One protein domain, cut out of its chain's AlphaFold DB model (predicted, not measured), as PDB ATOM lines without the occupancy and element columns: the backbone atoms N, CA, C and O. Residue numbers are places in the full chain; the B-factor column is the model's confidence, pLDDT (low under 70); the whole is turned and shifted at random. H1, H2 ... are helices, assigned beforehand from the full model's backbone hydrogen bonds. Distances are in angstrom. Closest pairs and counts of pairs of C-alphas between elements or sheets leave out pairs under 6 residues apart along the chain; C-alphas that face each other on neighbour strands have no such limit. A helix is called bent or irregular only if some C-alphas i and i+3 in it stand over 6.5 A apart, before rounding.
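This is residues 102 to 177 of the 242 residues of an uncharacterized protein of Cajanus cajan (UniProt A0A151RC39). Three short helices make a wide triangle, with H3 at the corner: H2, the longest helix, packs on one side of H3 and H1 packs on the other, both at steep tilts, and H1 and H2 stay apart. A long loop, residues 119 to 137, links H1 to H2, and a second loop, residues 152 to 162, leads from the end of H2 back to H3. The printed part has 76 residues with three named helices in the order H1, H2, H3 and no named strand; the class is all helix, though under half of the residues, 32 of 76, are in named elements. The whole is compact, with a radius of gyration of the C-alphas of 11.7 A, and spans 36 by 30 by 21 A.

Begin with H2, residues 138 to 151: find C-alpha 138 at (-31.832, -3.196, 21.723), and from there the helix runs 18.6 A to C-alpha 151 at (-27.818, -21.310, 21.694). H2 is irregular, but only just: C-alphas 148 and 151 are 6.54 A apart, and its line is a rough one. Next look at H3, residues 163 to 173, which is 15.2 A long and ends with C-alpha 173 at (-37.948, -13.170, 28.216). Then go back to H1, residues 112 to 118, 10.2 A long, which begins with C-alpha 112 at (-45.190, -16.233, 16.976).

From H2 look to H3, which it touches; the closest C-alphas of the two are those of Ile 147 and Asp 165, 6.5 A apart. Their lines stand at a steep tilt of 62 degrees, and they run opposite ways. On from H3, you find that it touches H1 too, with the C-alphas of Phe 116 and Ile 166 the closest, 6.5 A apart. These two stand at a steep tilt of 46 degrees and run the same way. H1 and H2 are apart. In the backbones of H1, H2 and H3, every O i to N i+4 pair is within hydrogen-bond range.

The two C-alphas farthest apart are those of Ser 102 and Asn 125, at 36.1 A, while the first and last printed C-alphas, of Ser 102 and Lys 177, are 11.5 A apart. The printed part has no cut. Both links are long: 19 residues between H1 and H2, and 11 between H2 and H3. The C-alphas of residues 119 to 137 lie 8 to 18 A from the mean of the C-alphas. Read the B-factor column for the model's confidence: the mean pLDDT of the printed part is 85.9, and residues 102 to 109 are under 70.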
ATOM      1  N   SER A 102     -40.353 -31.532  26.679       47.09
ATOM      2  CA  SER A 102     -39.402 -32.296  25.858       47.09
ATOM      3  C   SER A 102     -39.781 -32.351  24.373       47.09
ATOM      4  O   SER A 102     -39.105 -33.016  23.595       47.09
ATOM      5  N   GLN A 103     -40.857 -31.671  23.975       49.81
ATOM      6  CA  GLN A 103     -41.445 -31.726  22.636       49.81
ATOM      7  C   GLN A 103     -41.627 -30.324  22.031       49.81
ATOM      8  O   GLN A 103     -41.611 -29.329  22.763       49.81
ATOM      9  N   PRO A 104     -41.758 -30.222  20.694       47.38
ATOM     10  CA  PRO A 104     -41.551 -28.980  19.987       47.38
ATOM     11  C   PRO A 104     -42.659 -27.970  20.300       47.38
ATOM     12  O   PRO A 104     -43.811 -28.156  19.932       47.38
ATOM     13  N   PHE A 105     -42.272 -26.848  20.902       52.94
ATOM     14  CA  PHE A 105     -42.825 -25.538  20.563       52.94
ATOM     15  C   PHE A 105     -44.362 -25.367  20.652       52.94
ATOM     16  O   PHE A 105     -44.924 -24.692  19.787       52.94
ATOM     17  N   ASN A 106     -45.035 -25.911  21.680       49.62
ATOM     18  CA  ASN A 106     -46.415 -25.527  22.017       49.62
ATOM     19  C   ASN A 106     -46.495 -25.016  23.467       49.62
ATOM     20  O   ASN A 106     -46.702 -25.739  24.449       49.62
ATOM     21  N   PHE A 107     -46.205 -23.730  23.613       61.19
ATOM     22  CA  PHE A 107     -46.553 -22.965  24.800       61.19
ATOM     23  C   PHE A 107     -47.920 -22.371  24.478       61.19
ATOM     24  O   PHE A 107     -48.056 -21.754  23.430       61.19
ATOM     25  N   GLY A 108     -48.945 -22.650  25.288       57.94
ATOM     26  CA  GLY A 108     -50.324 -22.255  24.960       57.94
ATOM     27  C   GLY A 108     -50.502 -20.740  24.805       57.94
ATOM     28  O   GLY A 108     -51.447 -20.299  24.170       57.94
ATOM     29  N   ASP A 109     -49.563 -19.961  25.344       65.19
ATOM     30  CA  ASP A 109     -49.434 -18.510  25.226       65.19
ATOM     31  C   ASP A 109     -48.441 -18.052  24.135       65.19
ATOM     32  O   ASP A 109     -48.249 -16.851  23.936       65.19
ATOM     33  N   PHE A 110     -47.779 -18.974  23.428       77.12
ATOM     34  CA  PHE A 110     -46.863 -18.636  22.343       77.12
ATOM     35  C   PHE A 110     -47.612 -18.445  21.033       77.12
ATOM     36  O   PHE A 110     -47.887 -19.386  20.289       77.12
ATOM     37  N   GLU A 111     -47.822 -17.178  20.713       82.19
ATOM     38  CA  GLU A 111     -48.161 -16.735  19.374       82.19
ATOM     39  C   GLU A 111     -46.925 -16.074  18.743       82.19
ATOM     40  O   GLU A 111     -46.378 -15.103  19.277       82.19
ATOM     41  N   GLU A 112     -46.447 -16.631  17.626       83.38
ATOM     42  CA  GLU A 112     -45.190 -16.233  16.976       83.38
ATOM     43  C   GLU A 112     -45.194 -14.755  16.569       83.38
ATOM     44  O   GLU A 112     -44.281 -14.009  16.936       83.38
ATOM     45  N   LEU A 113     -46.244 -14.326  15.862       83.00
ATOM     46  CA  LEU A 113     -46.364 -12.964  15.348       83.00
ATOM     47  C   LEU A 113     -46.463 -11.944  16.488       83.00
ATOM     48  O   LEU A 113     -45.726 -10.959  16.491       83.00
ATOM     49  N   THR A 114     -47.308 -12.205  17.487       85.06
ATOM     50  CA  THR A 114     -47.476 -11.333  18.661       85.06
ATOM     51  C   THR A 114     -46.191 -11.247  19.483       85.06
ATOM     52  O   THR A 114     -45.717 -10.153  19.795       85.06
ATOM     53  N   THR A 115     -45.530 -12.381  19.734       85.56
ATOM     54  CA  THR A 115     -44.232 -12.413  20.429       85.56
ATOM     55  C   THR A 115     -43.174 -11.595  19.684       85.56
ATOM     56  O   THR A 115     -42.389 -10.861  20.301       85.56
ATOM     57  N   PHE A 116     -43.112 -11.730  18.359       87.50
ATOM     58  CA  PHE A 116     -42.162 -10.985  17.541       87.50
ATOM     59  C   PHE A 116     -42.487  -9.485  17.525       87.50
ATOM     60  O   PHE A 116     -41.578  -8.665  17.680       87.50
ATOM     61  N   ARG A 117     -43.772  -9.124  17.420       88.19
ATOM     62  CA  ARG A 117     -44.286  -7.747  17.469       88.19
ATOM     63  C   ARG A 117     -43.908  -7.034  18.773       88.19
ATOM     64  O   ARG A 117     -43.384  -5.922  18.725       88.19
ATOM     65  N   ASP A 118     -44.033  -7.695  19.923       89.50
ATOM     66  CA  ASP A 118     -43.658  -7.142  21.241       89.50
ATOM     67  C   ASP A 118     -42.176  -6.748  21.349       89.50
ATOM     68  O   ASP A 118     -41.762  -5.923  22.186       89.50
ATOM     69  N   CYS A 119     -41.339  -7.363  20.515       90.94
ATOM     70  CA  CYS A 119     -39.911  -7.104  20.468       90.94
ATOM     71  C   CYS A 119     -39.541  -5.894  19.600       90.94
ATOM     72  O   CYS A 119     -38.402  -5.433  19.716       90.94
ATOM     73  N   GLN A 120     -40.455  -5.363  18.783       92.12
ATOM     74  CA  GLN A 120     -40.175  -4.289  17.826       92.12
ATOM     75  C   GLN A 120     -40.095  -2.910  18.474       92.12
ATOM     76  O   GLN A 120     -40.760  -2.635  19.472       92.12
ATOM     77  N   ARG A 121     -39.262  -2.028  17.905       90.00
ATOM     78  CA  ARG A 121     -39.204  -0.605  18.287       90.00
ATOM     79  C   ARG A 121     -40.492   0.119  17.906       90.00
ATOM     80  O   ARG A 121     -41.004   0.878  18.718       90.00
ATOM     81  N   ASN A 122     -41.002  -0.148  16.703       88.06
ATOM     82  CA  ASN A 122     -42.265   0.380  16.198       88.06
ATOM     83  C   ASN A 122     -43.117  -0.774  15.627       88.06
ATOM     84  O   ASN A 122     -42.939  -1.148  14.468       88.06
ATOM     85  N   PRO A 123     -44.024  -1.347  16.436       85.38
ATOM     86  CA  PRO A 123     -44.876  -2.465  16.034       85.38
ATOM     87  C   PRO A 123     -45.753  -2.210  14.801       85.38
ATOM     88  O   PRO A 123     -46.069  -3.163  14.096       85.38
ATOM     89  N   VAL A 124     -46.145  -0.960  14.539       83.00
ATOM     90  CA  VAL A 124     -47.072  -0.609  13.449       83.00
ATOM     91  C   VAL A 124     -46.350  -0.572  12.101       83.00
ATOM     92  O   VAL A 124     -46.866  -1.082  11.116       83.00
ATOM     93  N   ASN A 125     -45.121  -0.046  12.077       77.12
ATOM     94  CA  ASN A 125     -44.363   0.183  10.839       77.12
ATOM     95  C   ASN A 125     -43.364  -0.941  10.511       77.12
ATOM     96  O   ASN A 125     -42.551  -0.796   9.601       77.12
ATOM     97  N   THR A 126     -43.361  -2.034  11.280       79.12
ATOM     98  CA  THR A 126     -42.451  -3.160  11.032       79.12
ATOM     99  C   THR A 126     -42.999  -4.031   9.904       79.12
ATOM    100  O   THR A 126     -44.166  -4.411   9.931       79.12
ATOM    101  N   ASN A 127     -42.148  -4.398   8.943       78.88
ATOM    102  CA  ASN A 127     -42.495  -5.418   7.959       78.88
ATOM    103  C   ASN A 127     -42.467  -6.814   8.624       78.88
ATOM    104  O   ASN A 127     -41.445  -7.216   9.182       78.88
ATOM    105  N   TYR A 128     -43.581  -7.548   8.545       83.44
ATOM    106  CA  TYR A 128     -43.736  -8.892   9.109       83.44
ATOM    107  C   TYR A 128     -43.615 -10.032   8.086       83.44
ATOM    108  O   TYR A 128     -43.669 -11.192   8.485       83.44
ATOM    109  N   ASP A 129     -43.357  -9.734   6.809       83.00
ATOM    110  CA  ASP A 129     -43.036 -10.730   5.773       83.00
ATOM    111  C   ASP A 129     -41.750 -11.497   6.117       83.00
ATOM    112  O   ASP A 129     -41.546 -12.646   5.721       83.00
ATOM    113  N   LYS A 130     -40.842 -10.840   6.854       85.88
ATOM    114  CA  LYS A 130     -39.597 -11.420   7.365       85.88
ATOM    115  C   LYS A 130     -39.377 -10.992   8.809       85.88
ATOM    116  O   LYS A 130     -39.324  -9.807   9.118       85.88
ATOM    117  N   PHE A 131     -39.120 -11.955   9.689       90.50
ATOM    118  CA  PHE A 131     -38.808 -11.681  11.092       90.50
ATOM    119  C   PHE A 131     -37.360 -11.200  11.279       90.50
ATOM    120  O   PHE A 131     -36.473 -11.967  11.654       90.50
ATOM    121  N   LEU A 132     -37.099  -9.925  10.981       92.31
ATOM    122  CA  LEU A 132     -35.767  -9.318  11.060       92.31
ATOM    123  C   LEU A 132     -35.470  -8.696  12.432       92.31
ATOM    124  O   LEU A 132     -36.248  -7.930  12.993       92.31
ATOM    125  N   ALA A 133     -34.263  -8.943  12.939       90.75
ATOM    126  CA  ALA A 133     -33.779  -8.379  14.193       90.75
ATOM    127  C   ALA A 133     -33.440  -6.879  14.105       90.75
ATOM    128  O   ALA A 133     -33.314  -6.205  15.133       90.75
ATOM    129  N   GLY A 134     -33.316  -6.351  12.882       88.00
ATOM    130  CA  GLY A 134     -32.952  -4.966  12.579       88.00
ATOM    131  C   GLY A 134     -33.912  -3.919  13.144       88.00
ATOM    132  O   GLY A 134     -33.464  -2.816  13.451       88.00
ATOM    133  N   ASP A 135     -35.173  -4.277  13.400       88.31
ATOM    134  CA  ASP A 135     -36.182  -3.363  13.956       88.31
ATOM    135  C   ASP A 135     -36.523  -3.592  15.422       88.31
ATOM    136  O   ASP A 135     -37.182  -2.764  16.055       88.31
ATOM    137  N   MET A 136     -35.924  -4.617  16.024       91.88
ATOM    138  CA  MET A 136     -36.147  -4.954  17.421       91.88
ATOM    139  C   MET A 136     -35.525  -3.938  18.381       91.88
ATOM    140  O   MET A 136     -34.484  -3.331  18.106       91.88
ATOM    141  N   LYS A 137     -36.135  -3.803  19.563       91.44
ATOM    142  CA  LYS A 137     -35.577  -3.106  20.732       91.44
ATOM    143  C   LYS A 137     -34.188  -3.674  21.043       91.44
ATOM    144  O   LYS A 137     -33.993  -4.888  20.975       91.44
ATOM    145  N   LYS A 138     -33.245  -2.822  21.475       89.00
ATOM    146  CA  LYS A 138     -31.832  -3.196  21.723       89.00
ATOM    147  C   LYS A 138     -31.674  -4.508  22.509       89.00
ATOM    148  O   LYS A 138     -30.956  -5.402  22.075       89.00
ATOM    149  N   LYS A 139     -32.398  -4.656  23.628       89.88
ATOM    150  CA  LYS A 139     -32.348  -5.863  24.478       89.88
ATOM    151  C   LYS A 139     -32.813  -7.123  23.740       89.88
ATOM    152  O   LYS A 139     -32.170  -8.160  23.845       89.88
ATOM    153  N   SER A 140     -33.918  -7.042  22.998       92.44
ATOM    154  CA  SER A 140     -34.462  -8.189  22.263       92.44
ATOM    155  C   SER A 140     -33.586  -8.557  21.065       92.44
ATOM    156  O   SER A 140     -33.347  -9.739  20.846       92.44
ATOM    157  N   ARG A 141     -33.015  -7.562  20.375       92.38
ATOM    158  CA  ARG A 141     -32.027  -7.778  19.309       92.38
ATOM    159  C   ARG A 141     -30.772  -8.490  19.818       92.38
ATOM    160  O   ARG A 141     -30.258  -9.391  19.173       92.38
ATOM    161  N   LEU A 142     -30.262  -8.121  20.991       91.62
ATOM    162  CA  LEU A 142     -29.085  -8.795  21.544       91.62
ATOM    163  C   LEU A 142     -29.381 -10.253  21.917       91.62
ATOM    164  O   LEU A 142     -28.589 -11.139  21.608       91.62
ATOM    165  N   ILE A 143     -30.548 -10.521  22.512       94.31
ATOM    166  CA  ILE A 143     -30.992 -11.893  22.793       94.31
ATOM    167  C   ILE A 143     -31.126 -12.701  21.493       94.31
ATOM    168  O   ILE A 143     -30.683 -13.847  21.465       94.31
ATOM    169  N   SER A 144     -31.667 -12.126  20.410       95.06
ATOM    170  CA  SER A 144     -31.782 -12.838  19.128       95.06
ATOM    171  C   SER A 144     -30.418 -13.218  18.551       95.06
ATOM    172  O   SER A 144     -30.253 -14.341  18.075       95.06
ATOM    173  N   PHE A 145     -29.416 -12.338  18.654       94.00
ATOM    174  CA  PHE A 145     -28.046 -12.661  18.246       94.00
ATOM    175  C   PHE A 145     -27.400 -13.726  19.139       94.00
ATOM    176  O   PHE A 145     -26.784 -14.650  18.616       94.00
ATOM    177  N   ILE A 146     -27.594 -13.679  20.463       95.44
ATOM    178  CA  ILE A 146     -27.123 -14.742  21.374       95.44
ATOM    179  C   ILE A 146     -27.751 -16.092  21.002       95.44
ATOM    180  O   ILE A 146     -27.059 -17.113  20.972       95.44
ATOM    181  N   ILE A 147     -29.041 -16.109  20.656       96.44
ATOM    182  CA  ILE A 147     -29.708 -17.320  20.170       96.44
ATOM    183  C   ILE A 147     -29.043 -17.810  18.879       96.44
ATOM    184  O   ILE A 147     -28.589 -18.950  18.829       96.44
ATOM    185  N   ALA A 148     -28.922 -16.951  17.866       95.75
ATOM    186  CA  ALA A 148     -28.410 -17.320  16.546       95.75
ATOM    187  C   ALA A 148     -26.909 -17.664  16.515       95.75
ATOM    188  O   ALA A 148     -26.460 -18.351  15.594       95.75
ATOM    189  N   TRP A 149     -26.127 -17.181  17.483       95.00
ATOM    190  CA  TRP A 149     -24.681 -17.401  17.555       95.00
ATOM    191  C   TRP A 149     -24.253 -18.486  18.532       95.00
ATOM    192  O   TRP A 149     -23.205 -19.087  18.319       95.00
ATOM    193  N   MET A 150     -25.012 -18.720  19.604       96.56
ATOM    194  CA  MET A 150     -24.541 -19.545  20.721       96.56
ATOM    195  C   MET A 150     -25.529 -20.637  21.114       96.56
ATOM    196  O   MET A 150     -25.117 -21.779  21.284       96.56
ATOM    197  N   LEU A 151     -26.824 -20.325  21.238       96.12
ATOM    198  CA  LEU A 151     -27.818 -21.310  21.694       96.12
ATOM    199  C   LEU A 151     -28.269 -22.240  20.567       96.12
ATOM    200  O   LEU A 151     -28.327 -23.450  20.753       96.12
ATOM    201  N   LYS A 152     -28.531 -21.678  19.387       94.88
ATOM    202  CA  LYS A 152     -28.878 -22.378  18.148       94.88
ATOM    203  C   LYS A 152     -27.995 -21.851  17.002       94.88
ATOM    204  O   LYS A 152     -28.479 -21.173  16.090       94.88
ATOM    205  N   PRO A 153     -26.676 -22.108  17.083       95.12
ATOM    206  CA  PRO A 153     -25.687 -21.504  16.203       95.12
ATOM    207  C   PRO A 153     -25.923 -21.866  14.734       95.12
ATOM    208  O   PRO A 153     -26.170 -23.023  14.388       95.12
ATOM    209  N   ARG A 154     -25.792 -20.868  13.859       92.25
ATOM    210  CA  ARG A 154     -25.829 -21.001  12.392       92.25
ATOM    211  C   ARG A 154     -24.729 -20.163  11.743       92.25
ATOM    212  O   ARG A 154     -24.239 -19.216  12.347       92.25
ATOM    213  N   LEU A 155     -24.329 -20.499  10.513       88.44
ATOM    214  CA  LEU A 155     -23.264 -19.769   9.803       88.44
ATOM    215  C   LEU A 155     -23.723 -18.438   9.204       88.44
ATOM    216  O   LEU A 155     -22.946 -17.490   9.154       88.44
ATOM    217  N   HIS A 156     -24.964 -18.380   8.733       88.56
ATOM    218  CA  HIS A 156     -25.472 -17.267   7.939       88.56
ATOM    219  C   HIS A 156     -26.833 -16.815   8.456       88.56
ATOM    220  O   HIS A 156     -27.486 -17.527   9.224       88.56
ATOM    221  N   ASN A 157     -27.261 -15.646   7.981       88.81
ATOM    222  CA  ASN A 157     -28.581 -15.086   8.241       88.81
ATOM    223  C   ASN A 157     -28.900 -14.960   9.745       88.81
ATOM    224  O   ASN A 157     -29.930 -15.416  10.239       88.81
ATOM    225  N   HIS A 158     -27.971 -14.368  10.504       90.31
ATOM    226  CA  HIS A 158     -28.151 -14.125  11.943       90.31
ATOM    227  C   HIS A 158     -29.204 -13.053  12.233       90.31
ATOM    228  O   HIS A 158     -29.777 -13.046  13.316       90.31
ATOM    229  N   ALA A 159     -29.456 -12.163  11.269       90.62
ATOM    230  CA  ALA A 159     -30.439 -11.096  11.400       90.62
ATOM    231  C   ALA A 159     -31.882 -11.591  11.234       90.62
ATOM    232  O   ALA A 159     -32.777 -10.986  11.815       90.62
ATOM    233  N   GLN A 160     -32.131 -12.665  10.480       93.00
ATOM    234  CA  GLN A 160     -33.467 -13.245  10.362       93.00
ATOM    235  C   GLN A 160     -33.693 -14.300  11.447       93.00
ATOM    236  O   GLN A 160     -32.876 -15.204  11.664       93.00
ATOM    237  N   MET A 161     -34.826 -14.183  12.127       93.38
ATOM    238  CA  MET A 161     -35.274 -15.110  13.152       93.38
ATOM    239  C   MET A 161     -36.170 -16.178  12.531       93.38
ATOM    240  O   MET A 161     -37.091 -15.881  11.775       93.38
ATOM    241  N   SER A 162     -35.895 -17.434  12.859       91.19
ATOM    242  CA  SER A 162     -36.819 -18.544  12.635       91.19
ATOM    243  C   SER A 162     -37.852 -18.611  13.760       91.19
ATOM    244  O   SER A 162     -37.602 -18.101  14.856       91.19
ATOM    245  N   ARG A 163     -38.953 -19.332  13.533       89.31
ATOM    246  CA  ARG A 163     -39.949 -19.647  14.569       89.31
ATOM    247  C   ARG A 163     -39.323 -20.155  15.864       89.31
ATOM    248  O   ARG A 163     -39.668 -19.703  16.953       89.31
ATOM    249  N   ASP A 164     -38.343 -21.049  15.744       89.38
ATOM    250  CA  ASP A 164     -37.632 -21.592  16.899       89.38
ATOM    251  C   ASP A 164     -36.842 -20.511  17.653       89.38
ATOM    252  O   ASP A 164     -36.769 -20.552  18.878       89.38
ATOM    253  N   ASP A 165     -36.251 -19.538  16.949       93.56
ATOM    254  CA  ASP A 165     -35.530 -18.439  17.601       93.56
ATOM    255  C   ASP A 165     -36.497 -17.500  18.328       93.56
ATOM    256  O   ASP A 165     -36.195 -17.027  19.423       93.56
ATOM    257  N   ILE A 166     -37.668 -17.242  17.735       93.00
ATOM    258  CA  ILE A 166     -38.720 -16.423  18.344       93.00
ATOM    259  C   ILE A 166     -39.248 -17.114  19.602       93.00
ATOM    260  O   ILE A 166     -39.404 -16.457  20.633       93.00
ATOM    261  N   LEU A 167     -39.417 -18.440  19.577       90.31
ATOM    262  CA  LEU A 167     -39.769 -19.177  20.785       90.31
ATOM    263  C   LEU A 167     -38.659 -19.126  21.838       90.31
ATOM    264  O   LEU A 167     -38.942 -18.838  22.998       90.31
ATOM    265  N   LEU A 168     -37.403 -19.402  21.472       92.94
ATOM    266  CA  LEU A 168     -36.294 -19.345  22.432       92.94
ATOM    267  C   LEU A 168     -36.203 -17.959  23.084       92.94
ATOM    268  O   LEU A 168     -35.976 -17.832  24.287       92.94
ATOM    269  N   MET A 169     -36.460 -16.907  22.316       93.62
ATOM    270  CA  MET A 169     -36.556 -15.558  22.846       93.62
ATOM    271  C   MET A 169     -37.749 -15.383  23.793       93.62
ATOM    272  O   MET A 169     -37.580 -14.776  24.852       93.62
ATOM    273  N   HIS A 170     -38.925 -15.911  23.444       90.88
ATOM    274  CA  HIS A 170     -40.110 -15.894  24.302       90.88
ATOM    275  C   HIS A 170     -39.810 -16.520  25.669       90.88
ATOM    276  O   HIS A 170     -39.970 -15.858  26.694       90.88
ATOM    277  N   VAL A 171     -39.287 -17.751  25.693       90.44
ATOM    278  CA  VAL A 171     -39.010 -18.478  26.944       90.44
ATOM    279  C   VAL A 171     -37.927 -17.791  27.780       90.44
ATOM    280  O   VAL A 171     -38.053 -17.709  29.002       90.44
ATOM    281  N   ILE A 172     -36.903 -17.201  27.148       93.00
ATOM    282  CA  ILE A 172     -35.881 -16.411  27.850       93.00
ATOM    283  C   ILE A 172     -36.510 -15.167  28.486       93.00
ATOM    284  O   ILE A 172     -36.278 -14.897  29.665       93.00
ATOM    285  N   LYS A 173     -37.320 -14.411  27.734       91.62
ATOM    286  CA  LYS A 173     -37.948 -13.170  28.216       91.62
ATOM    287  C   LYS A 173     -38.980 -13.427  29.312       91.62
ATOM    288  O   LYS A 173     -39.011 -12.683  30.288       91.62
ATOM    289  N   LYS A 174     -39.790 -14.477  29.166       90.12
ATOM    290  CA  LYS A 174     -40.815 -14.890  30.136       90.12
ATOM    291  C   LYS A 174     -40.251 -15.706  31.300       90.12
ATOM    292  O   LYS A 174     -41.009 -16.072  32.188       90.12
ATOM    293  N   LYS A 175     -38.935 -15.968  31.323       91.19
ATOM    294  CA  LYS A 175     -38.266 -16.784  32.353       91.19
ATOM    295  C   LYS A 175     -38.887 -18.184  32.485       91.19
ATOM    296  O   LYS A 175     -38.953 -18.750  33.568       91.19
ATOM    297  N   VAL A 176     -39.332 -18.756  31.369       88.88
ATOM    298  CA  VAL A 176     -39.858 -20.120  31.343       88.88
ATOM    299  C   VAL A 176     -38.683 -21.076  31.207       88.88
ATOM    300  O   VAL A 176     -37.939 -21.016  30.226       88.88
ATOM    301  N   LYS A 177     -38.480 -21.933  32.207       89.00
ATOM    302  CA  LYS A 177     -37.429 -22.953  32.184       89.00
ATOM    303  C   LYS A 177     -37.708 -23.976  31.091       89.00
ATOM    304  O   LYS A 177     -38.819 -24.494  30.983       89.00
TER     305      LYS A 177